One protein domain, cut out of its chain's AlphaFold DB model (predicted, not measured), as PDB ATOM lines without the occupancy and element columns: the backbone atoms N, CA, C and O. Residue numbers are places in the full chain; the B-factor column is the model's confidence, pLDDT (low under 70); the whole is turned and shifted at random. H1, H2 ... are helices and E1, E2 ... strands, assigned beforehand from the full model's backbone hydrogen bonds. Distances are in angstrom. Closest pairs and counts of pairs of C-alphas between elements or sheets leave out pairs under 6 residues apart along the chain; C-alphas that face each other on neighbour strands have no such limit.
ATOM      1  N   LEU A 131     179.714 248.575 229.560       93.69
ATOM      2  CA  LEU A 131     179.616 247.715 228.385       93.69
ATOM      3  C   LEU A 131     180.203 246.318 228.605       93.69
ATOM      4  O   LEU A 131     179.739 245.400 227.937       93.69
ATOM      5  N   LEU A 132     181.129 246.103 229.544       92.38
ATOM      6  CA  LEU A 132     181.637 244.765 229.876       92.38
ATOM      7  C   LEU A 132     180.892 244.059 231.017       92.38
ATOM      8  O   LEU A 132     180.778 242.838 230.964       92.38
ATOM      9  N   SER A 133     180.354 244.787 232.002       92.44
ATOM     10  CA  SER A 133     179.855 244.172 233.250       92.44
ATOM     11  C   SER A 133     178.355 244.333 233.521       92.44
ATOM     12  O   SER A 133     177.806 243.573 234.318       92.44
ATOM     13  N   SER A 134     177.648 245.252 232.850       93.81
ATOM     14  CA  SER A 134     176.195 245.406 233.033       93.81
ATOM     15  C   SER A 134     175.412 244.156 232.627       93.81
ATOM     16  O   SER A 134     175.716 243.521 231.610       93.81
ATOM     17  N   ARG A 135     174.385 243.825 233.419       91.50
ATOM     18  CA  ARG A 135     173.541 242.629 233.250       91.50
ATOM     19  C   ARG A 135     172.412 242.870 232.253       91.50
ATOM     20  O   ARG A 135     172.020 241.950 231.542       91.50
ATOM     21  N   HIS A 136     171.931 244.108 232.171       90.81
ATOM     22  CA  HIS A 136     170.933 244.555 231.210       90.81
ATOM     23  C   HIS A 136     171.405 245.835 230.519       90.81
ATOM     24  O   HIS A 136     171.705 246.837 231.169       90.81
ATOM     25  N   ILE A 137     171.453 245.790 229.190       93.81
ATOM     26  CA  ILE A 137     171.746 246.910 228.302       93.81
ATOM     27  C   ILE A 137     170.544 247.049 227.370       93.81
ATOM     28  O   ILE A 137     170.308 246.193 226.522       93.81
ATOM     29  N   ASP A 138     169.778 248.116 227.538       91.88
ATOM     30  CA  ASP A 138     168.688 248.502 226.643       91.88
ATOM     31  C   ASP A 138     169.196 249.625 225.719       91.88
ATOM     32  O   ASP A 138     169.866 250.543 226.196       91.88
ATOM     33  N   THR A 139     168.896 249.597 224.417       91.62
ATOM     34  CA  THR A 139     169.306 250.661 223.473       91.62
ATOM     35  C   THR A 139     168.125 251.291 222.742       91.62
ATOM     36  O   THR A 139     167.082 250.667 222.546       91.62
ATOM     37  N   SER A 140     168.302 252.526 222.265       89.50
ATOM     38  CA  SER A 140     167.461 253.050 221.185       89.50
ATOM     39  C   SER A 140     167.859 252.428 219.844       89.50
ATOM     40  O   SER A 140     168.963 251.897 219.691       89.50
ATOM     41  N   GLU A 141     166.973 252.542 218.860       81.81
ATOM     42  CA  GLU A 141     167.183 252.157 217.455       81.81
ATOM     43  C   GLU A 141     168.389 252.862 216.797       81.81
ATOM     44  O   GLU A 141     169.088 252.353 215.914       81.81
ATOM     45  N   ASP A 142     168.706 254.055 217.288       80.06
ATOM     46  CA  ASP A 142     169.881 254.797 216.858       80.06
ATOM     47  C   ASP A 142     171.181 254.349 217.551       80.06
ATOM     48  O   ASP A 142     172.247 254.817 217.163       80.06
ATOM     49  N   CYS A 143     171.126 253.529 218.607       86.06
ATOM     50  CA  CYS A 143     172.193 253.336 219.607       86.06
ATOM     51  C   CYS A 143     172.716 254.628 220.273       86.06
ATOM     52  O   CYS A 143     173.587 254.555 221.136       86.06
ATOM     53  N   LYS A 144     172.194 255.814 219.925       87.75
ATOM     54  CA  LYS A 144     172.549 257.092 220.568       87.75
ATOM     55  C   LYS A 144     172.180 257.123 222.045       87.75
ATOM     56  O   LYS A 144     172.810 257.857 222.794       87.75
ATOM     57  N   HIS A 145     171.175 256.354 222.456       91.25
ATOM     58  CA  HIS A 145     170.780 256.211 223.848       91.25
ATOM     59  C   HIS A 145     170.957 254.760 224.281       91.25
ATOM     60  O   HIS A 145     170.514 253.846 223.584       91.25
ATOM     61  N   MET A 146     171.595 254.564 225.432       93.50
ATOM     62  CA  MET A 146     171.739 253.269 226.093       93.50
ATOM     63  C   MET A 146     171.360 253.405 227.566       93.50
ATOM     64  O   MET A 146     171.616 254.439 228.182       93.50
ATOM     65  N   MET A 147     170.744 252.373 228.127       93.75
ATOM     66  CA  MET A 147     170.347 252.291 229.526       93.75
ATOM     67  C   MET A 147     170.950 251.029 230.132       93.75
ATOM     68  O   MET A 147     170.736 249.932 229.622       93.75
ATOM     69  N   PHE A 148     171.678 251.193 231.229       94.69
ATOM     70  CA  PHE A 148     172.393 250.130 231.921       94.69
ATOM     71  C   PHE A 148     171.706 249.829 233.255       94.69
ATOM     72  O   PHE A 148     171.428 250.740 234.045       94.69
ATOM     73  N   ASP A 149     171.367 248.553 233.463       93.44
ATOM     74  CA  ASP A 149     170.682 247.982 234.637       93.44
ATOM     75  C   ASP A 149     169.462 248.780 235.139       93.44
ATOM     76  O   ASP A 149     169.109 248.758 236.321       93.44
ATOM     77  N   HIS A 150     168.808 249.482 234.210       90.62
ATOM     78  CA  HIS A 150     167.636 250.328 234.435       90.62
ATOM     79  C   HIS A 150     167.859 251.423 235.501       90.62
ATOM     80  O   HIS A 150     166.984 251.661 236.329       90.62
ATOM     81  N   TRP A 151     169.030 252.075 235.508       92.00
ATOM     82  CA  TRP A 151     169.260 253.284 236.324       92.00
ATOM     83  C   TRP A 151     170.357 254.238 235.815       92.00
ATOM     84  O   TRP A 151     170.392 255.392 236.243       92.00
ATOM     85  N   LEU A 152     171.241 253.797 234.912       92.81
ATOM     86  CA  LEU A 152     172.244 254.655 234.270       92.81
ATOM     87  C   LEU A 152     171.914 254.844 232.791       92.81
ATOM     88  O   LEU A 152     171.923 253.883 232.024       92.81
ATOM     89  N   HIS A 153     171.673 256.086 232.381       91.88
ATOM     90  CA  HIS A 153     171.462 256.466 230.988       91.88
ATOM     91  C   HIS A 153     172.727 257.082 230.403       91.88
ATOM     92  O   HIS A 153     173.330 257.982 230.987       91.88
ATOM     93  N   VAL A 154     173.105 256.617 229.218       91.50
ATOM     94  CA  VAL A 154     174.161 257.208 228.401       91.50
ATOM     95  C   VAL A 154     173.545 257.751 227.122       91.50
ATOM     96  O   VAL A 154     172.867 257.020 226.395       91.50
ATOM     97  N   SER A 155     173.824 259.015 226.810       90.50
ATOM     98  CA  SER A 155     173.599 259.585 225.483       90.50
ATOM     99  C   SER A 155     174.920 259.868 224.768       90.50
ATOM    100  O   SER A 155     175.814 260.503 225.320       90.50
ATOM    101  N   PHE A 156     175.050 259.397 223.529       88.50
ATOM    102  CA  PHE A 156     176.209 259.607 222.662       88.50
ATOM    103  C   PHE A 156     175.917 260.679 221.607       88.50
ATOM    104  O   PHE A 156     174.865 260.660 220.967       88.50
ATOM    105  N   GLU A 157     176.885 261.559 221.344       86.56
ATOM    106  CA  GLU A 157     176.816 262.530 220.240       86.56
ATOM    107  C   GLU A 157     176.928 261.850 218.859       86.56
ATOM    108  O   GLU A 157     176.350 262.315 217.877       86.56
ATOM    109  N   SER A 158     177.661 260.731 218.766       85.12
ATOM    110  CA  SER A 158     177.925 260.007 217.513       85.12
ATOM    111  C   SER A 158     177.287 258.612 217.496       85.12
ATOM    112  O   SER A 158     177.666 257.733 218.271       85.12
ATOM    113  N   ARG A 159     176.373 258.387 216.536       83.94
ATOM    114  CA  ARG A 159     175.763 257.072 216.244       83.94
ATOM    115  C   ARG A 159     176.802 256.036 215.806       83.94
ATOM    116  O   ARG A 159     176.761 254.904 216.280       83.94
ATOM    117  N   SER A 160     177.743 256.417 214.938       81.44
ATOM    118  CA  SER A 160     178.786 255.510 214.436       81.44
ATOM    119  C   SER A 160     179.735 255.058 215.547       81.44
ATOM    120  O   SER A 160     180.035 253.870 215.645       81.44
ATOM    121  N   PHE A 161     180.128 255.965 216.448       83.81
ATOM    122  CA  PHE A 161     180.894 255.601 217.639       83.81
ATOM    123  C   PHE A 161     180.108 254.663 218.567       83.81
ATOM    124  O   PHE A 161     180.634 253.620 218.954       83.81
ATOM    125  N   ALA A 162     178.850 255.000 218.874       86.88
ATOM    126  CA  ALA A 162     178.006 254.240 219.796       86.88
ATOM    127  C   ALA A 162     177.750 252.798 219.318       86.88
ATOM    128  O   ALA A 162     177.974 251.853 220.076       86.88
ATOM    129  N   LYS A 163     177.370 252.612 218.042       84.62
ATOM    130  CA  LYS A 163     177.228 251.278 217.428       84.62
ATOM    131  C   LYS A 163     178.534 250.482 217.522       84.62
ATOM    132  O   LYS A 163     178.527 249.309 217.893       84.62
ATOM    133  N   ARG A 164     179.668 251.121 217.215       83.69
ATOM    134  CA  ARG A 164     180.962 250.438 217.141       83.69
ATOM    135  C   ARG A 164     181.496 250.015 218.504       83.69
ATOM    136  O   ARG A 164     181.969 248.889 218.624       83.69
ATOM    137  N   ILE A 165     181.415 250.871 219.524       87.56
ATOM    138  CA  ILE A 165     181.882 250.517 220.873       87.56
ATOM    139  C   ILE A 165     181.002 249.432 221.511       87.56
ATOM    140  O   ILE A 165     181.539 248.531 222.149       87.56
ATOM    141  N   LEU A 166     179.687 249.447 221.251       89.44
ATOM    142  CA  LEU A 166     178.768 248.380 221.657       89.44
ATOM    143  C   LEU A 166     179.117 247.040 220.993       89.44
ATOM    144  O   LEU A 166     179.262 246.039 221.688       89.44
ATOM    145  N   SER A 167     179.308 247.022 219.671       83.62
ATOM    146  CA  SER A 167     179.695 245.809 218.935       83.62
ATOM    147  C   SER A 167     181.052 245.258 219.401       83.62
ATOM    148  O   SER A 167     181.155 244.068 219.698       83.62
ATOM    149  N   THR A 168     182.050 246.133 219.581       86.00
ATOM    150  CA  THR A 168     183.375 245.786 220.135       86.00
ATOM    151  C   THR A 168     183.241 245.126 221.514       86.00
ATOM    152  O   THR A 168     183.878 244.111 221.783       86.00
ATOM    153  N   ALA A 169     182.386 245.671 222.384       89.31
ATOM    154  CA  ALA A 169     182.148 245.112 223.712       89.31
ATOM    155  C   ALA A 169     181.419 243.763 223.680       89.31
ATOM    156  O   ALA A 169     181.714 242.902 224.502       89.31
ATOM    157  N   CYS A 170     180.489 243.560 222.742       86.56
ATOM    158  CA  CYS A 170     179.781 242.286 222.598       86.56
ATOM    159  C   CYS A 170     180.732 241.169 222.148       86.56
ATOM    160  O   CYS A 170     180.739 240.103 222.761       86.56
ATOM    161  N   GLN A 171     181.588 241.445 221.154       82.81
ATOM    162  CA  GLN A 171     182.659 240.534 220.731       82.81
ATOM    163  C   GLN A 171     183.621 240.228 221.885       82.81
ATOM    164  O   GLN A 171     183.914 239.066 222.145       82.81
ATOM    165  N   LEU A 172     184.068 241.254 222.619       86.88
ATOM    166  CA  LEU A 172     184.986 241.073 223.741       86.88
ATOM    167  C   LEU A 172     184.346 240.276 224.893       86.88
ATOM    168  O   LEU A 172     185.002 239.396 225.436       86.88
ATOM    169  N   ARG A 173     183.064 240.493 225.227       87.50
ATOM    170  CA  ARG A 173     182.329 239.639 226.183       87.50
ATOM    171  C   ARG A 173     182.268 238.181 225.720       87.50
ATOM    172  O   ARG A 173     182.480 237.288 226.531       87.50
ATOM    173  N   ALA A 174     181.979 237.936 224.441       80.25
ATOM    174  CA  ALA A 174     181.909 236.580 223.899       80.25
ATOM    175  C   ALA A 174     183.286 235.886 223.917       80.25
ATOM    176  O   ALA A 174     183.386 234.738 224.343       80.25
ATOM    177  N   LEU A 175     184.353 236.611 223.558       82.69
ATOM    178  CA  LEU A 175     185.736 236.143 223.666       82.69
ATOM    179  C   LEU A 175     186.114 235.807 225.117       82.69
ATOM    180  O   LEU A 175     186.621 234.722 225.372       82.69
ATOM    181  N   LEU A 176     185.816 236.690 226.076       84.06
ATOM    182  CA  LEU A 176     186.080 236.447 227.501       84.06
ATOM    183  C   LEU A 176     185.333 235.200 228.005       84.06
ATOM    184  O   LEU A 176     185.937 234.366 228.674       84.06
ATOM    185  N   ASN A 177     184.056 235.027 227.641       82.44
ATOM    186  CA  ASN A 177     183.275 233.843 228.025       82.44
ATOM    187  C   ASN A 177     183.897 232.538 227.497       82.44
ATOM    188  O   ASN A 177     183.958 231.563 228.246       82.44
ATOM    189  N   ARG A 178     184.397 232.541 226.250       78.62
ATOM    190  CA  ARG A 178     185.148 231.424 225.651       78.62
ATOM    191  C   ARG A 178     186.450 231.155 226.399       78.62
ATOM    192  O   ARG A 178     186.657 230.047 226.882       78.62
ATOM    193  N   THR A 179     187.306 232.170 226.539       80.31
ATOM    194  CA  THR A 179     188.631 232.043 227.172       80.31
ATOM    195  C   THR A 179     188.538 231.586 228.633       80.31
ATOM    196  O   THR A 179     189.387 230.821 229.080       80.31
ATOM    197  N   PHE A 180     187.506 232.002 229.375       75.06
ATOM    198  CA  PHE A 180     187.282 231.574 230.762       75.06
ATOM    199  C   PHE A 180     186.426 230.302 230.907       75.06
ATOM    200  O   PHE A 180     186.085 229.934 232.029       75.06
ATOM    201  N   GLY A 181     186.062 229.626 229.811       68.12
ATOM    202  CA  GLY A 181     185.290 228.378 229.855       68.12
ATOM    203  C   GLY A 181     183.891 228.523 230.468       68.12
ATOM    204  O   GLY A 181     183.324 227.545 230.948       68.12
ATOM    205  N   MET A 182     183.319 229.732 230.456       62.34
ATOM    206  CA  MET A 182     181.993 230.034 231.021       62.34
ATOM    207  C   MET A 182     180.848 229.704 230.041       62.34
ATOM    208  O   MET A 182     179.719 230.170 230.211       62.34
ATOM    209  N   SER A 183     181.139 228.942 228.982       53.12
ATOM    210  CA  SER A 183     180.229 228.664 227.873       53.12
ATOM    211  C   SER A 183     179.135 227.656 228.238       53.12
ATOM    212  O   SER A 183     179.301 226.442 228.111       53.12
ATOM    213  N   ASP A 184     177.935 228.158 228.528       50.34
ATOM    214  CA  ASP A 184     176.738 227.472 228.037       50.34
ATOM    215  C   ASP A 184     176.814 227.429 226.502       50.34
ATOM    216  O   ASP A 184     177.007 228.469 225.866       50.34
ATOM    217  N   LYS A 185     176.577 226.259 225.890       46.75
ATOM    218  CA  LYS A 185     176.713 225.990 224.434       46.75
ATOM    219  C   LYS A 185     175.901 226.904 223.487       46.75
ATOM    220  O   LYS A 185     175.964 226.738 222.279       46.75
ATOM    221  N   LYS A 186     175.106 227.834 224.024       46.88
ATOM    222  CA  LYS A 186     174.300 228.835 223.297       46.88
ATOM    223  C   LYS A 186     174.948 230.224 223.239       46.88
ATOM    224  O   LYS A 186     174.406 231.113 222.594       46.88
ATOM    225  N   GLY A 187     176.056 230.444 223.950       42.94
ATOM    226  CA  GLY A 187     176.794 231.711 223.913       42.94
ATOM    227  C   GLY A 187     177.718 231.850 222.701       42.94
ATOM    228  O   GLY A 187     178.024 232.972 222.304       42.94
ATOM    229  N   ASP A 188     178.143 230.732 222.107       44.38
ATOM    230  CA  ASP A 188     179.229 230.713 221.124       44.38
ATOM    231  C   ASP A 188     178.836 231.155 219.712       44.38
ATOM    232  O   ASP A 188     179.649 231.798 219.048       44.38
ATOM    233  N   GLU A 189     177.594 230.919 219.281       47.19
ATOM    234  CA  GLU A 189     177.069 231.406 217.989       47.19
ATOM    235  C   GLU A 189     177.014 232.949 217.920       47.19
ATOM    236  O   GLU A 189     176.944 233.533 216.843       47.19
ATOM    237  N   LEU A 190     177.095 233.638 219.068       47.62
ATOM    238  CA  LEU A 190     177.065 235.102 219.177       47.62
ATOM    239  C   LEU A 190     178.453 235.771 219.113       47.62
ATOM    240  O   LEU A 190     178.546 236.966 219.394       47.62
ATOM    241  N   ALA A 191     179.533 235.050 218.780       44.94
ATOM    242  CA  ALA A 191     180.859 235.665 218.606       44.94
ATOM    243  C   ALA A 191     181.297 235.831 217.140       44.94
ATOM    244  O   ALA A 191     182.146 236.680 216.873       44.94
ATOM    245  N   GLU A 192     180.680 235.131 216.178       46.12
ATOM    246  CA  GLU A 192     180.894 235.341 214.729       46.12
ATOM    247  C   GLU A 192     180.211 236.624 214.205       46.12
ATOM    248  O   GLU A 192     179.792 236.736 213.054       46.12
ATOM    249  N   LEU A 193     180.110 237.643 215.061       46.75
ATOM    250  CA  LEU A 193     179.526 238.944 214.762       46.75
ATOM    251  C   LEU A 193     180.485 239.771 213.903       46.75
ATOM    252  O   LEU A 193     181.095 240.736 214.373       46.75
ATOM    253  N   VAL A 194     180.626 239.387 212.634       44.12
ATOM    254  CA  VAL A 194     181.416 240.102 211.631       44.12
ATOM    255  C   VAL A 194     180.886 241.530 211.499       44.12
ATOM    256  O   VAL A 194     179.804 241.773 210.975       44.12
ATOM    257  N   ILE A 195     181.663 242.509 211.973       48.28
ATOM    258  CA  ILE A 195     181.347 243.922 211.738       48.28
ATOM    259  C   ILE A 195     181.424 244.172 210.238       48.28
ATOM    260  O   ILE A 195     182.524 244.234 209.679       48.28
ATOM    261  N   ASP A 196     180.265 244.351 209.619       46.41
ATOM    262  CA  ASP A 196     180.160 244.821 208.252       46.41
ATOM    263  C   ASP A 196     180.663 246.271 208.196       46.41
ATOM    264  O   ASP A 196     180.024 247.210 208.682       46.41
ATOM    265  N   ASP A 197     181.870 246.462 207.655       46.84
ATOM    266  CA  ASP A 197     182.509 247.779 207.542       46.84
ATOM    267  C   ASP A 197     181.705 248.731 206.621       46.84
ATOM    268  O   ASP A 197     181.943 249.943 206.633       46.84
ATOM    269  N   ASN A 198     180.724 248.199 205.879       44.81
ATOM    270  CA  ASN A 198     179.804 248.929 205.006       44.81
ATOM    271  C   ASN A 198     178.739 249.739 205.769       44.81
ATOM    272  O   ASN A 198     178.376 250.829 205.328       44.81
ATOM    273  N   LEU A 199     178.305 249.301 206.961       43.94
ATOM    274  CA  LEU A 199     177.336 250.048 207.789       43.94
ATOM    275  C   LEU A 199     177.951 251.263 208.523       43.94
ATOM    276  O   LEU A 199     177.292 251.928 209.329       43.94
ATOM    277  N   LEU A 200     179.237 251.539 208.282       50.97
ATOM    278  CA  LEU A 200     180.082 252.491 209.010       50.97
ATOM    279  C   LEU A 200     180.749 253.515 208.070       50.97
ATOM    280  O   LEU A 200     181.916 253.880 208.242       50.97
ATOM    281  N   SER A 201     179.986 254.027 207.098       48.22
ATOM    282  CA  SER A 201     180.407 255.083 206.160       48.22
ATOM    283  C   SER A 201     180.973 256.337 206.855       48.22
ATOM    284  O   SER A 201     181.901 256.972 206.352       48.22
ATOM    285  N   ASP A 202     180.496 256.657 208.063       50.50
ATOM    286  CA  ASP A 202     180.893 257.839 208.837       50.50
ATOM    287  C   ASP A 202     182.215 257.647 209.626       50.50
ATOM    288  O   ASP A 202     182.306 257.839 210.846       50.50
ATOM    289  N   ARG A 203     183.282 257.250 208.912       52.88
ATOM    290  CA  ARG A 203     184.623 256.952 209.466       52.88
ATOM    291  C   ARG A 203     185.288 258.135 210.186       52.88
ATOM    292  O   ARG A 203     186.195 257.922 210.990       52.88
ATOM    293  N   LYS A 204     184.863 259.377 209.916       54.97
ATOM    294  CA  LYS A 204     185.545 260.613 210.352       54.97
ATOM    295  C   LYS A 204     185.441 260.916 211.857       54.97
ATOM    296  O   LYS A 204     186.213 261.739 212.337       54.97
ATOM    297  N   LYS A 205     184.534 260.270 212.606       60.06
ATOM    298  CA  LYS A 205     184.284 260.558 214.041       60.06
ATOM    299  C   LYS A 205     184.675 259.446 215.026       60.06
ATOM    300  O   LYS A 205     184.553 259.641 216.231       60.06
ATOM    301  N   CYS A 206     185.156 258.288 214.565       61.44
ATOM    302  CA  CYS A 206     185.563 257.201 215.467       61.44
ATOM    303  C   CYS A 206     187.004 257.387 215.997       61.44
ATOM    304  O   CYS A 206     187.924 257.544 215.187       61.44
ATOM    305  N   PRO A 207     187.259 257.275 217.318       72.00
ATOM    306  CA  PRO A 207     188.612 257.272 217.869       72.00
ATOM    307  C   PRO A 207     189.480 256.156 217.275       72.00
ATOM    308  O   PRO A 207     189.065 254.997 217.188       72.00
ATOM    309  N   LYS A 208     190.727 256.494 216.917       78.44
ATOM    310  CA  LYS A 208     191.685 255.561 216.291       78.44
ATOM    311  C   LYS A 208     191.924 254.296 217.131       78.44
ATOM    312  O   LYS A 208     192.158 253.240 216.555       78.44
ATOM    313  N   THR A 209     191.821 254.384 218.458       75.88
ATOM    314  CA  THR A 209     191.939 253.247 219.388       75.88
ATOM    315  C   THR A 209     190.873 252.181 219.134       75.88
ATOM    316  O   THR A 209     191.218 251.017 218.975       75.88
ATOM    317  N   VAL A 210     189.600 252.571 218.983       76.88
ATOM    318  CA  VAL A 210     188.504 251.629 218.680       76.88
ATOM    319  C   VAL A 210     188.681 251.020 217.287       76.88
ATOM    320  O   VAL A 210     188.446 249.833 217.100       76.88
ATOM    321  N   SER A 211     189.182 251.792 216.313       78.69
ATOM    322  CA  SER A 211     189.533 251.249 214.991       78.69
ATOM    323  C   SER A 211     190.627 250.180 215.034       78.69
ATOM    324  O   SER A 211     190.585 249.268 214.217       78.69
ATOM    325  N   LYS A 212     191.609 250.303 215.937       83.12
ATOM    326  CA  LYS A 212     192.660 249.293 216.128       83.12
ATOM    327  C   LYS A 212     192.116 248.064 216.853       83.12
ATOM    328  O   LYS A 212     192.278 246.966 216.341       83.12
ATOM    329  N   LEU A 213     191.397 248.269 217.959       81.06
ATOM    330  CA  LEU A 213     190.734 247.206 218.723       81.06
ATOM    331  C   LEU A 213     189.847 246.322 217.845       81.06
ATOM    332  O   LEU A 213     189.977 245.111 217.897       81.06
ATOM    333  N   VAL A 214     189.006 246.914 216.990       80.50
ATOM    334  CA  VAL A 214     188.145 246.157 216.064       80.50
ATOM    335  C   VAL A 214     188.948 245.313 215.069       80.50
ATOM    336  O   VAL A 214     188.510 244.224 214.719       80.50
ATOM    337  N   LYS A 215     190.118 245.782 214.610       81.88
ATOM    338  CA  LYS A 215     190.983 244.988 213.723       81.88
ATOM    339  C   LYS A 215     191.620 243.820 214.465       81.88
ATOM    340  O   LYS A 215     191.466 242.690 214.026       81.88
ATOM    341  N   SER A 216     192.236 244.086 215.615       81.12
ATOM    342  CA  SER A 216     192.863 243.041 216.425       81.12
ATOM    343  C   SER A 216     191.847 242.031 216.963       81.12
ATOM    344  O   SER A 216     192.153 240.850 217.009       81.12
ATOM    345  N   LEU A 217     190.614 242.447 217.273       79.25
ATOM    346  CA  LEU A 217     189.513 241.523 217.552       79.25
ATOM    347  C   LEU A 217     189.197 240.644 216.339       79.25
ATOM    348  O   LEU A 217     189.186 239.438 216.511       79.25
ATOM    349  N   LYS A 218     189.007 241.206 215.132       78.00
ATOM    350  CA  LYS A 218     188.763 240.411 213.908       78.00
ATOM    351  C   LYS A 218     189.887 239.396 213.637       78.00
ATOM    352  O   LYS A 218     189.594 238.262 213.278       78.00
ATOM    353  N   GLU A 219     191.144 239.806 213.817       77.75
ATOM    354  CA  GLU A 219     192.338 238.955 213.681       77.75
ATOM    355  C   GLU A 219     192.335 237.805 214.704       77.75
ATOM    356  O   GLU A 219     192.627 236.667 214.350       77.75
ATOM    357  N   ILE A 220     191.954 238.090 215.953       72.88
ATOM    358  CA  ILE A 220     191.974 237.133 217.067       72.88
ATOM    359  C   ILE A 220     190.740 236.214 217.073       72.88
ATOM    360  O   ILE A 220     190.877 235.038 217.373       72.88
ATOM    361  N   THR A 221     189.548 236.681 216.686       66.06
ATOM    362  CA  THR A 221     188.327 235.847 216.625       66.06
ATOM    363  C   THR A 221     188.361 234.766 215.543       66.06
ATOM    364  O   THR A 221     187.517 233.876 215.563       66.06
ATOM    365  N   ALA A 222     189.303 234.850 214.598       60.56
ATOM    366  CA  ALA A 222     189.511 233.851 213.549       60.56
ATOM    367  C   ALA A 222     190.406 232.671 213.991       60.56
ATOM    368  O   ALA A 222     190.644 231.761 213.199       60.56
ATOM    369  N   ALA A 223     190.916 232.690 215.226       56.84
ATOM    370  CA  ALA A 223     191.749 231.647 215.815       56.84
ATOM    371  C   ALA A 223     191.337 231.386 217.275       56.84
ATOM    372  O   ALA A 223     190.684 232.217 217.907       56.84
ATOM    373  N   ASP A 224     191.757 230.253 217.844       67.38
ATOM    374  CA  ASP A 224     191.653 230.040 219.289       67.38
ATOM    375  C   ASP A 224     192.656 230.952 220.010       67.38
ATOM    376  O   ASP A 224     193.862 230.705 220.047       67.38
ATOM    377  N   ALA A 225     192.139 232.065 220.528       68.81
ATOM    378  CA  ALA A 225     192.923 233.140 221.116       68.81
ATOM    379  C   ALA A 225     193.683 232.692 222.380       68.81
ATOM    380  O   ALA A 225     193.048 232.196 223.319       68.81
ATOM    381  N   PRO A 226     195.004 232.939 222.490       79.50
ATOM    382  CA  PRO A 226     195.698 232.749 223.755       79.50
ATOM    383  C   PRO A 226     195.168 233.749 224.803       79.50
ATOM    384  O   PRO A 226     194.830 234.890 224.466       79.50
ATOM    385  N   PRO A 227     195.125 233.369 226.095       80.00
ATOM    386  CA  PRO A 227     194.559 234.217 227.145       80.00
ATOM    387  C   PRO A 227     195.297 235.556 227.302       80.00
ATOM    388  O   PRO A 227     194.679 236.560 227.651       80.00
ATOM    389  N   GLU A 228     196.595 235.597 226.988       83.81
ATOM    390  CA  GLU A 228     197.419 236.809 227.029       83.81
ATOM    391  C   GLU A 228     196.913 237.896 226.064       83.81
ATOM    392  O   GLU A 228     196.771 239.059 226.457       83.81
ATOM    393  N   ASP A 229     196.558 237.528 224.828       85.12
ATOM    394  CA  ASP A 229     196.012 238.472 223.851       85.12
ATOM    395  C   ASP A 229     194.594 238.929 224.227       85.12
ATOM    396  O   ASP A 229     194.269 240.110 224.074       85.12
ATOM    397  N   THR A 230     193.775 238.049 224.815       85.00
ATOM    398  CA  THR A 230     192.470 238.426 225.388       85.00
ATOM    399  C   THR A 230     192.633 239.457 226.517       85.00
ATOM    400  O   THR A 230     191.949 240.486 226.523       85.00
ATOM    401  N   CYS A 231     193.580 239.251 227.440       86.25
ATOM    402  CA  CYS A 231     193.907 240.206 228.506       86.25
ATOM    403  C   CYS A 231     194.435 241.544 227.961       86.25
ATOM    404  O   CYS A 231     194.059 242.612 228.455       86.25
ATOM    405  N   ARG A 232     195.254 241.513 226.905       88.06
ATOM    406  CA  ARG A 232     195.750 242.713 226.221       88.06
ATOM    407  C   ARG A 232     194.625 243.499 225.540       88.06
ATOM    408  O   ARG A 232     194.537 244.711 225.743       88.06
ATOM    409  N   LEU A 233     193.744 242.831 224.790       88.88
ATOM    410  CA  LEU A 233     192.560 243.446 224.171       88.88
ATOM    411  C   LEU A 233     191.646 244.094 225.216       88.88
ATOM    412  O   LEU A 233     191.189 245.222 225.027       88.88
ATOM    413  N   LEU A 234     191.419 243.409 226.337       89.75
ATOM    414  CA  LEU A 234     190.672 243.924 227.481       89.75
ATOM    415  C   LEU A 234     191.326 245.188 228.068       89.75
ATOM    416  O   LEU A 234     190.648 246.196 228.281       89.75
ATOM    417  N   GLY A 235     192.645 245.168 228.277       88.56
ATOM    418  CA  GLY A 235     193.411 246.321 228.753       88.56
ATOM    419  C   GLY A 235     193.355 247.522 227.800       88.56
ATOM    420  O   GLY A 235     193.210 248.661 228.255       88.56
ATOM    421  N   ASP A 236     193.414 247.291 226.486       89.75
ATOM    422  CA  ASP A 236     193.266 248.339 225.469       89.75
ATOM    423  C   ASP A 236     191.813 248.840 225.354       89.75
ATOM    424  O   ASP A 236     191.595 250.041 225.163       89.75
ATOM    425  N   PHE A 237     190.805 247.982 225.544       90.25
ATOM    426  CA  PHE A 237     189.395 248.390 225.583       90.25
ATOM    427  C   PHE A 237     189.092 249.262 226.809       90.25
ATOM    428  O   PHE A 237     188.490 250.330 226.679       90.25
ATOM    429  N   LEU A 238     189.618 248.905 227.985       88.12
ATOM    430  CA  LEU A 238     189.588 249.756 229.181       88.12
ATOM    431  C   LEU A 238     190.424 251.042 229.049       88.12
ATOM    432  O   LEU A 238     190.304 251.943 229.875       88.12
ATOM    433  N   ARG A 239     191.249 251.188 228.005       85.00
ATOM    434  CA  ARG A 239     191.930 252.451 227.678       85.00
ATOM    435  C   ARG A 239     191.069 253.383 226.813       85.00
ATOM    436  O   ARG A 239     191.446 254.541 226.613       85.00
ATOM    437  N   VAL A 240     189.923 252.931 226.294       83.62
ATOM    438  CA  VAL A 240     189.046 253.747 225.438       83.62
ATOM    439  C   VAL A 240     188.376 254.857 226.251       83.62
ATOM    440  O   VAL A 240     187.303 254.698 226.831       83.62
ATOM    441  N   ARG A 241     188.998 256.040 226.231       75.06
ATOM    442  CA  ARG A 241     188.353 257.300 226.599       75.06
ATOM    443  C   ARG A 241     187.400 257.706 225.476       75.06
ATOM    444  O   ARG A 241     187.826 258.136 224.406       75.06
ATOM    445  N   ALA A 242     186.107 257.517 225.715       68.31
ATOM    446  CA  ALA A 242     185.053 258.026 224.853       68.31
ATOM    447  C   ALA A 242     184.913 259.545 225.055       68.31
ATOM    448  O   ALA A 242     184.676 259.996 226.169       68.31
ATOM    449  N   SER A 243     185.031 260.333 223.990       69.69
ATOM    450  CA  SER A 243     184.686 261.760 223.996       69.69
ATOM    451  C   SER A 243     183.285 261.952 223.415       69.69
ATOM    452  O   SER A 243     182.943 261.284 222.438       69.69
ATOM    453  N   GLY A 244     182.498 262.890 223.946       76.44
ATOM    454  CA  GLY A 244     181.169 263.199 223.397       76.44
ATOM    455  C   GLY A 244     180.087 262.182 223.775       76.44
ATOM    456  O   GLY A 244     179.294 261.755 222.934       76.44
ATOM    457  N   TYR A 245     180.061 261.786 225.048       84.81
ATOM    458  CA  TYR A 245     178.896 261.165 225.672       84.81
ATOM    459  C   TYR A 245     178.518 261.928 226.946       84.81
ATOM    460  O   TYR A 245     179.338 262.648 227.515       84.81
ATOM    461  N   ARG A 246     177.273 261.764 227.392       85.25
ATOM    462  CA  ARG A 246     176.777 262.222 228.691       85.25
ATOM    463  C   ARG A 246     176.240 261.013 229.443       85.25
ATOM    464  O   ARG A 246     175.400 260.291 228.916       85.25
ATOM    465  N   LEU A 247     176.726 260.814 230.663       87.00
ATOM    466  CA  LEU A 247     176.206 259.838 231.616       87.00
ATOM    467  C   LEU A 247     175.289 260.560 232.610       87.00
ATOM    468  O   LEU A 247     175.665 261.604 233.141       87.00
ATOM    469  N   ALA A 248     174.104 260.008 232.850       87.50
ATOM    470  CA  ALA A 248     173.133 260.520 233.806       87.50
ATOM    471  C   ALA A 248     172.523 259.370 234.613       87.50
ATOM    472  O   ALA A 248     172.242 258.294 234.078       87.50
ATOM    473  N   ARG A 249     172.272 259.610 235.900       88.50
ATOM    474  CA  ARG A 249     171.400 258.753 236.703       88.50
ATOM    475  C   ARG A 249     169.943 259.031 236.334       88.50
ATOM    476  O   ARG A 249     169.552 260.189 236.243       88.50
ATOM    477  N   VAL A 250     169.162 257.971 236.171       88.69
ATOM    478  CA  VAL A 250     167.711 258.020 235.951       88.69
ATOM    479  C   VAL A 250     167.022 257.549 237.221       88.69
ATOM    480  O   VAL A 250     167.395 256.515 237.787       88.69
ATOM    481  N   ALA A 251     166.047 258.315 237.703       84.81
ATOM    482  CA  ALA A 251     165.307 257.930 238.896       84.81
ATOM    483  C   ALA A 251     164.283 256.819 238.576       84.81
ATOM    484  O   ALA A 251     163.781 256.759 237.453       84.81
ATOM    485  N   PRO A 252     163.909 255.946 239.535       80.56
ATOM    486  CA  PRO A 252     162.993 254.835 239.260       80.56
ATOM    487  C   PRO A 252     161.648 255.253 238.647       80.56
ATOM    488  O   PRO A 252     161.153 254.563 237.762       80.56
ATOM    489  N   TYR A 253     161.098 256.402 239.058       79.94
ATOM    490  CA  TYR A 253     159.843 256.959 238.528       79.94
ATOM    491  C   TYR A 253     159.977 257.556 237.111       79.94
ATOM    492  O   TYR A 253     158.980 257.862 236.467       79.94
ATOM    493  N   GLU A 254     161.198 257.746 236.606       82.38
ATOM    494  CA  GLU A 254     161.448 258.275 235.260       82.38
ATOM    495  C   GLU A 254     161.568 257.155 234.226       82.38
ATOM    496  O   GLU A 254     161.409 257.418 233.035       82.38
ATOM    497  N   LEU A 255     161.834 255.916 234.662       81.19
ATOM    498  CA  LEU A 255     162.149 254.781 233.792       81.19
ATOM    499  C   LEU A 255     161.058 254.501 232.757       81.19
ATOM    500  O   LEU A 255     161.384 254.277 231.595       81.19
ATOM    501  N   GLU A 256     159.786 254.564 233.151       77.19
ATOM    502  CA  GLU A 256     158.638 254.376 232.250       77.19
ATOM    503  C   GLU A 256     158.695 255.364 231.072       77.19
ATOM    504  O   GLU A 256     158.595 254.967 229.915       77.19
ATOM    505  N   ASN A 257     159.060 256.625 231.333       79.25
ATOM    506  CA  ASN A 257     159.225 257.667 230.313       79.25
ATOM    507  C   ASN A 257     160.457 257.473 229.398       79.25
ATOM    508  O   ASN A 257     160.728 258.323 228.540       79.25
ATOM    509  N   HIS A 258     161.263 256.428 229.602       79.94
ATOM    510  CA  HIS A 258     162.420 256.082 228.768       79.94
ATOM    511  C   HIS A 258     162.206 254.831 227.907       79.94
ATOM    512  O   HIS A 258     162.915 254.684 226.908       79.94
ATOM    513  N   PHE A 259     161.254 253.961 228.247       79.00
ATOM    514  CA  PHE A 259     160.966 252.739 227.496       79.00
ATOM    515  C   PHE A 259     159.831 252.936 226.486       79.00
ATOM    516  O   PHE A 259     158.934 253.750 226.670       79.00
ATOM    517  N   LEU A 260     159.886 252.180 225.392       68.56
ATOM    518  CA  LEU A 260     158.766 252.026 224.471       68.56
ATOM    519  C   LEU A 260     157.804 250.965 225.020       68.56
ATOM    520  O   LEU A 260     158.147 249.780 225.097       68.56
ATOM    521  N   ASP A 261     156.584 251.384 225.347       62.53
ATOM    522  CA  ASP A 261     155.475 250.462 225.584       62.53
ATOM    523  C   ASP A 261     155.073 249.752 224.287       62.53
ATOM    524  O   ASP A 261     155.103 250.327 223.195       62.53
ATOM    525  N   ALA A 262     154.613 248.504 224.408       53.34
ATOM    526  CA  ALA A 262     154.124 247.723 223.269       53.34
ATOM    527  C   ALA A 262     152.942 248.405 222.543       53.34
ATOM    528  O   ALA A 262     152.804 248.276 221.328       53.34
ATOM    529  N   LEU A 263     152.131 249.188 223.263       49.03
ATOM    530  CA  LEU A 263     151.067 250.015 222.683       49.03
ATOM    531  C   LEU A 263     151.620 251.261 221.971       49.03
ATOM    532  O   LEU A 263     151.160 251.591 220.880       49.03
ATOM    533  N   GLY A 264     152.653 251.908 222.524       53.66
ATOM    534  CA  GLY A 264     153.326 253.054 221.897       53.66
ATOM    535  C   GLY A 264     154.069 252.693 220.604       53.66
ATOM    536  O   GLY A 264     154.142 253.506 219.684       53.66
ATOM    537  N   MET A 265     154.558 251.453 220.496       53.47
ATOM    538  CA  MET A 265     155.078 250.875 219.249       53.47
ATOM    539  C   MET A 265     154.011 250.788 218.153       53.47
ATOM    540  O   MET A 265     154.250 251.221 217.027       53.47
ATOM    541  N   MET A 266     152.839 250.240 218.491       51.38
ATOM    542  CA  MET A 266     151.721 250.050 217.559       51.38
ATOM    543  C   MET A 266     151.129 251.396 217.118       51.38
ATOM    544  O   MET A 266     150.935 251.627 215.927       51.38
ATOM    545  N   ALA A 267     150.905 252.311 218.066       50.69
ATOM    546  CA  ALA A 267     150.320 253.626 217.809       50.69
ATOM    547  C   ALA A 267     151.205 254.544 216.947       50.69
ATOM    548  O   ALA A 267     150.696 255.441 216.283       50.69
ATOM    549  N   ALA A 268     152.525 254.333 216.940       54.31
ATOM    550  CA  ALA A 268     153.454 255.163 216.180       54.31
ATOM    551  C   ALA A 268     153.635 254.734 214.710       54.31
ATOM    552  O   ALA A 268     154.467 255.324 214.030       54.31
ATOM    553  N   GLY A 269     152.971 253.671 214.235       55.00
ATOM    554  CA  GLY A 269     153.181 253.114 212.885       55.00
ATOM    555  C   GLY A 269     154.564 252.479 212.653       55.00
ATOM    556  O   GLY A 269     154.798 251.848 211.627       55.00
ATOM    557  N   ARG A 270     155.470 252.571 213.635       54.81
ATOM    558  CA  ARG A 270     156.871 252.121 213.581       54.81
ATOM    559  C   ARG A 270     157.053 250.605 213.630       54.81
ATOM    560  O   ARG A 270     158.167 250.132 213.804       54.81
ATOM    561  N   THR A 271     155.995 249.812 213.486       53.59
ATOM    562  CA  THR A 271     156.120 248.351 213.396       53.59
ATOM    563  C   THR A 271     156.796 247.926 212.097       53.59
ATOM    564  O   THR A 271     157.566 246.974 212.122       53.59
ATOM    565  N   THR A 272     156.579 248.644 210.990       53.97
ATOM    566  CA  THR A 272     157.247 248.405 209.700       53.97
ATOM    567  C   THR A 272     158.652 248.995 209.659       53.97
ATOM    568  O   THR A 272     159.566 248.308 209.224       53.97
ATOM    569  N   GLU A 273     158.856 250.213 210.170       52.69
ATOM    570  CA  GLU A 273     160.188 250.827 210.280       52.69
ATOM    571  C   GLU A 273     161.083 250.052 211.244       52.69
ATOM    572  O   GLU A 273     162.200 249.715 210.879       52.69
ATOM    573  N   LEU A 274     160.588 249.659 212.423       51.06
ATOM    574  CA  LEU A 274     161.361 248.819 213.333       51.06
ATOM    575  C   LEU A 274     161.458 247.379 212.823       51.06
ATOM    576  O   LEU A 274     162.446 246.729 213.130       51.06
ATOM    577  N   ALA A 275     160.520 246.870 212.014       47.00
ATOM    578  CA  ALA A 275     160.742 245.617 211.290       47.00
ATOM    579  C   ALA A 275     161.846 245.767 210.236       47.00
ATOM    580  O   ALA A 275     162.641 244.849 210.117       47.00
ATOM    581  N   ALA A 276     161.945 246.904 209.542       51.50
ATOM    582  CA  ALA A 276     162.988 247.202 208.563       51.50
ATOM    583  C   ALA A 276     164.342 247.500 209.219       51.50
ATOM    584  O   ALA A 276     165.349 247.020 208.731       51.50
ATOM    585  N   ALA A 277     164.390 248.179 210.367       47.19
ATOM    586  CA  ALA A 277     165.602 248.359 211.159       47.19
ATOM    587  C   ALA A 277     166.006 247.052 211.851       47.19
ATOM    588  O   ALA A 277     167.185 246.732 211.922       47.19
ATOM    589  N   CYS A 278     165.047 246.240 212.312       43.84
ATOM    590  CA  CYS A 278     165.319 244.869 212.742       43.84
ATOM    591  C   CYS A 278     165.700 243.966 211.570       43.84
ATOM    592  O   CYS A 278     166.400 242.992 211.810       43.84
ATOM    593  N   GLN A 279     165.292 244.271 210.336       45.47
ATOM    594  CA  GLN A 279     165.751 243.586 209.133       45.47
ATOM    595  C   GLN A 279     167.175 244.028 208.806       45.47
ATOM    596  O   GLN A 279     168.044 243.180 208.839       45.47
ATOM    597  N   GLU A 280     167.485 245.326 208.747       45.28
ATOM    598  CA  GLU A 280     168.860 245.847 208.710       45.28
ATOM    599  C   GLU A 280     169.736 245.295 209.846       45.28
ATOM    600  O   GLU A 280     170.945 245.212 209.682       45.28
ATOM    601  N   LEU A 281     169.173 244.910 210.999       44.47
ATOM    602  CA  LEU A 281     169.907 244.293 212.114       44.47
ATOM    603  C   LEU A 281     169.963 242.762 212.078       44.47
ATOM    604  O   LEU A 281     170.844 242.214 212.732       44.47
ATOM    605  N   ARG A 282     169.044 242.098 211.361       41.59
ATOM    606  CA  ARG A 282     169.115 240.687 210.917       41.59
ATOM    607  C   ARG A 282     170.140 240.523 209.802       41.59
ATOM    608  O   ARG A 282     170.853 239.528 209.787       41.59
ATOM    609  N   ASP A 283     170.214 241.522 208.934       39.56
ATOM    610  CA  ASP A 283     171.112 241.626 207.796       39.56
ATOM    611  C   ASP A 283     172.491 242.162 208.249       39.56
ATOM    612  O   ASP A 283     173.520 241.769 207.707       39.56
ATOM    613  N   CYS A 284     172.562 242.973 209.318       38.97
ATOM    614  CA  CYS A 284     173.784 243.088 210.122       38.97
ATOM    615  C   CYS A 284     174.074 241.742 210.790       38.97
ATOM    616  O   CYS A 284     173.187 241.135 211.385       38.97
ATOM    617  N   ALA A 285     175.353 241.377 210.892       44.50
ATOM    618  CA  ALA A 285     175.762 240.159 211.596       44.50
ATOM    619  C   ALA A 285     175.237 240.043 213.046       44.50
ATOM    620  O   ALA A 285     175.121 238.931 213.549       44.50
ATOM    621  N   LEU A 286     174.880 241.164 213.703       40.06
ATOM    622  CA  LEU A 286     174.345 241.238 215.076       40.06
ATOM    623  C   LEU A 286     173.198 240.260 215.389       40.06
ATOM    624  O   LEU A 286     173.043 239.916 216.558       40.06
ATOM    625  N   CYS A 287     172.422 239.810 214.399       39.66
ATOM    626  CA  CYS A 287     171.302 238.886 214.612       39.66
ATOM    627  C   CYS A 287     171.334 237.628 213.714       39.66
ATOM    628  O   CYS A 287     170.310 236.954 213.591       39.66
ATOM    629  N   ALA A 288     172.485 237.273 213.126       37.50
ATOM    630  CA  ALA A 288     172.609 236.131 212.207       37.50
ATOM    631  C   ALA A 288     172.292 234.752 212.842       37.50
ATOM    632  O   ALA A 288     171.943 233.812 212.135       37.50
ATOM    633  N   GLY A 289     172.343 234.630 214.175       41.34
ATOM    634  CA  GLY A 289     172.098 233.382 214.917       41.34
ATOM    635  C   GLY A 289     170.626 232.999 215.163       41.34
ATOM    636  O   GLY A 289     170.350 232.242 216.087       41.34
ATOM    637  N   GLY A 290     169.653 233.566 214.435       37.88
ATOM    638  CA  GLY A 290     168.237 233.131 214.441       37.88
ATOM    639  C   GLY A 290     167.445 233.257 215.763       37.88
ATOM    640  O   GLY A 290     166.240 233.008 215.791       37.88
ATOM    641  N   LEU A 291     168.078 233.671 216.862       41.84
ATOM    642  CA  LEU A 291     167.565 233.571 218.236       41.84
ATOM    643  C   LEU A 291     166.729 234.774 218.712       41.84
ATOM    644  O   LEU A 291     166.703 235.098 219.903       41.84
ATOM    645  N   LEU A 292     165.989 235.415 217.801       43.62
ATOM    646  CA  LEU A 292     165.094 236.525 218.138       43.62
ATOM    647  C   LEU A 292     163.896 236.034 218.961       43.62
ATOM    648  O   LEU A 292     162.835 235.704 218.428       43.62
ATOM    649  N   ARG A 293     164.046 236.007 220.287       43.19
ATOM    650  CA  ARG A 293     162.917 235.745 221.184       43.19
ATOM    651  C   ARG A 293     161.917 236.905 221.092       43.19
ATOM    652  O   ARG A 293     162.342 238.060 221.203       43.19
ATOM    653  N   PRO A 294     160.606 236.628 220.936       41.81
ATOM    654  CA  PRO A 294     159.590 237.671 220.994       41.81
ATOM    655  C   PRO A 294     159.669 238.408 222.333       41.81
ATOM    656  O   PRO A 294     160.056 237.836 223.358       41.81
ATOM    657  N   ALA A 295     159.341 239.699 222.297       47.28
ATOM    658  CA  ALA A 295     159.592 240.628 223.387       47.28
ATOM    659  C   ALA A 295     159.041 240.144 224.740       47.28
ATOM    660  O   ALA A 295     157.955 239.570 224.842       47.28
ATOM    661  N   ASN A 296     159.774 240.460 225.810       46.97
ATOM    662  CA  ASN A 296     159.250 240.336 227.169       46.97
ATOM    663  C   ASN A 296     158.007 241.240 227.257       46.97
ATOM    664  O   ASN A 296     158.145 242.432 226.994       46.97
ATOM    665  N   ARG A 297     156.829 240.698 227.611       47.66
ATOM    666  CA  ARG A 297     155.493 241.310 227.373       47.66
ATOM    667  C   ARG A 297     155.307 242.776 227.818       47.66
ATOM    668  O   ARG A 297     154.371 243.420 227.364       47.66
ATOM    669  N   HIS A 298     156.179 243.290 228.682       54.06
ATOM    670  CA  HIS A 298     156.124 244.628 229.280       54.06
ATOM    671  C   HIS A 298     157.112 245.651 228.687       54.06
ATOM    672  O   HIS A 298     157.160 246.777 229.163       54.06
ATOM    673  N   LYS A 299     157.950 245.287 227.707       65.44
ATOM    674  CA  LYS A 299     158.929 246.202 227.089       65.44
ATOM    675  C   LYS A 299     159.104 245.875 225.611       65.44
ATOM    676  O   LYS A 299     159.441 244.735 225.295       65.44
ATOM    677  N   ALA A 300     158.961 246.871 224.739       70.75
ATOM    678  CA  ALA A 300     159.264 246.734 223.318       70.75
ATOM    679  C   ALA A 300     160.750 246.421 223.042       70.75
ATOM    680  O   ALA A 300     161.589 246.375 223.950       70.75
ATOM    681  N   GLY A 301     161.071 246.237 221.760       76.31
ATOM    682  CA  GLY A 301     162.417 245.953 221.278       76.31
ATOM    683  C   GLY A 301     162.728 244.460 221.153       76.31
ATOM    684  O   GLY A 301     161.966 243.590 221.577       76.31
ATOM    685  N   VAL A 302     163.877 244.175 220.548       79.44
ATOM    686  CA  VAL A 302     164.337 242.831 220.191       79.44
ATOM    687  C   VAL A 302     165.498 242.430 221.096       79.44
ATOM    688  O   VAL A 302     166.464 243.175 221.259       79.44
ATOM    689  N   GLN A 303     165.409 241.254 221.718       79.81
ATOM    690  CA  GLN A 303     166.499 240.708 222.526       79.81
ATOM    691  C   GLN A 303     167.570 240.121 221.592       79.81
ATOM    692  O   GLN A 303     167.259 239.228 220.808       79.81
ATOM    693  N   VAL A 304     168.805 240.623 221.676       78.19
ATOM    694  CA  VAL A 304     169.930 240.225 220.803       78.19
ATOM    695  C   VAL A 304     170.855 239.237 221.518       78.19
ATOM    696  O   VAL A 304     171.239 238.219 220.958       78.19
ATOM    697  N   THR A 305     171.172 239.497 222.789       78.00
ATOM    698  CA  THR A 305     171.940 238.581 223.653       78.00
ATOM    699  C   THR A 305     171.217 238.397 224.989       78.00
ATOM    700  O   THR A 305     170.191 239.033 225.231       78.00
ATOM    701  N   SER A 306     171.737 237.580 225.909       80.94
ATOM    702  CA  SER A 306     171.177 237.463 227.268       80.94
ATOM    703  C   SER A 306     171.124 238.798 228.032       80.94
ATOM    704  O   SER A 306     170.240 238.987 228.866       80.94
ATOM    705  N   TYR A 307     172.026 239.734 227.715       85.38
ATOM    706  CA  TYR A 307     172.145 241.040 228.369       85.38
ATOM    707  C   TYR A 307     171.696 242.221 227.494       85.38
ATOM    708  O   TYR A 307     171.291 243.242 228.043       85.38
ATOM    709  N   LEU A 308     171.750 242.116 226.160       88.12
ATOM    710  CA  LEU A 308     171.474 243.219 225.231       88.12
ATOM    711  C   LEU A 308     170.070 243.136 224.622       88.12
ATOM    712  O   LEU A 308     169.718 242.146 223.971       88.12
ATOM    713  N   ARG A 309     169.312 244.226 224.752       87.25
ATOM    714  CA  ARG A 309     168.054 244.478 224.046       87.25
ATOM    715  C   ARG A 309     168.163 245.725 223.182       87.25
ATOM    716  O   ARG A 309     168.540 246.796 223.651       87.25
ATOM    717  N   PHE A 310     167.784 245.579 221.923       85.81
ATOM    718  CA  PHE A 310     167.817 246.636 220.931       85.81
ATOM    719  C   PHE A 310     166.431 247.259 220.721       85.81
ATOM    720  O   PHE A 310     165.428 246.548 220.680       85.81
ATOM    721  N   GLY A 311     166.369 248.580 220.542       82.75
ATOM    722  CA  GLY A 311     165.138 249.286 220.167       82.75
ATOM    723  C   GLY A 311     164.075 249.349 221.271       82.75
ATOM    724  O   GLY A 311     162.911 249.599 220.979       82.75
TER     725      GLY A 311
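This is residues 131 to 311 of the 479 residues of the protein "Hypothetical protein" of Heterosigma akashiwo (UniProt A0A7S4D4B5). A twisted sheet of five strands has the long helix H1 packed over one face, and H3 and H4 pack on H1 on its side away from the sheet, making a bundle of three helices. At the end of the domain far from that bundle, a long link from E4 leads out to H5, and from there H6 folds back toward the body without being on the sheet; residues 266 to 273, of which 271 to 273 belong to H6, stick out at this end. The printed part has 181 residues with six named helices and five named strands, in the order E1, E2, E3, H1, H2, H3, H4, E4, H5, H6, E5; under half of the residues are in these elements, and the class is mixed, helices and strands. The sheet runs E4, E3, E2, E1, E5 and is mixed, with E1 and E5 its parallel pair. The whole is compact, with a radius of gyration of the C-alphas of 16.4 A and spans of 49 by 35 by 32 A.

In the sheet, E1 is residues 137 to 139, beginning at C-alpha 137 at (171.746, 246.910, 228.302), E2 is residues 145 to 148, and E3 is residues 152 to 156, 13.2 A long. E4 is residues 245 to 249, 13.6 A long, and E5 is residues 308 to 310, ending at C-alpha 310 at (167.817, 246.636, 220.931). H1, residues 159 to 179, is the longest helix at 30.2 A, and its C-alpha 159 is at (175.763, 257.072, 216.244). H2 is residues 197 to 200, H3 is residues 208 to 221, 20.0 A long, and H4 is residues 227 to 237, 15.2 A long. H5 is residues 262 to 267, 8.9 A long, and H6 is residues 271 to 283, 17.4 A long.

E1, E2 and E3 form a meander, each strand the antiparallel neighbour of the one before. E1 and E2 are a hairpin, with N 147 and O 138 at 2.8 A. E2 and E3 are a hairpin too, with N 148 and O 152 at 2.8 A. E4, an edge strand, is antiparallel to E3, with N 153 and O 248 at 2.8 A. E5, the other edge strand, is parallel to E1, with N 309 and O 137 at 2.8 A; residues 302 to 303 pair antiparallel with residues 309 to 310 of E5. H1 is on the sheet at a height of 10.6 A, two layers with a helix on one face, and runs along the strands, at 11 degrees to E2 on the local plane. H1 touches H3, closest at the C-alphas of Thr 168 and Val 214, 6.3 A, running the same way at a steep tilt of 35.5 degrees, only just past shallow. With residues 172 to 179 alone H1 touches H4, closest at the C-alphas of Thr 179 and Pro 227, 6.3 A, opposite ways at a shallow tilt of 22 degrees. H3 and H4 are a helical hairpin and touch, closest at the C-alphas of Leu 213 and Leu 233, 6.9 A. H2 is close to H1 but not clearly touching, closest at the C-alphas of Ser 160 and Leu 200, 6.3 A. H5 and H6 are close but not clearly touching, closest at the C-alphas of Met 265 and Thr 271, 6.5 A; neither is on the sheet. Every O i to N i+4 pair is within hydrogen-bond range in H1, H4, H5 and H6; H3 has 9 of 10, and H2 is too short for such a pair.

The two C-alphas farthest apart are those of Glu 228 and Ala 267, 50.9 A. The printed part has no cut. The links H1 to H2, E4 to H5 and H6 to E5 are long. The mean pLDDT of the printed part is 70.9, and 73 residues are under 70: residues 181 to 206, 221 to 225, 242 to 243 and 260 to 299.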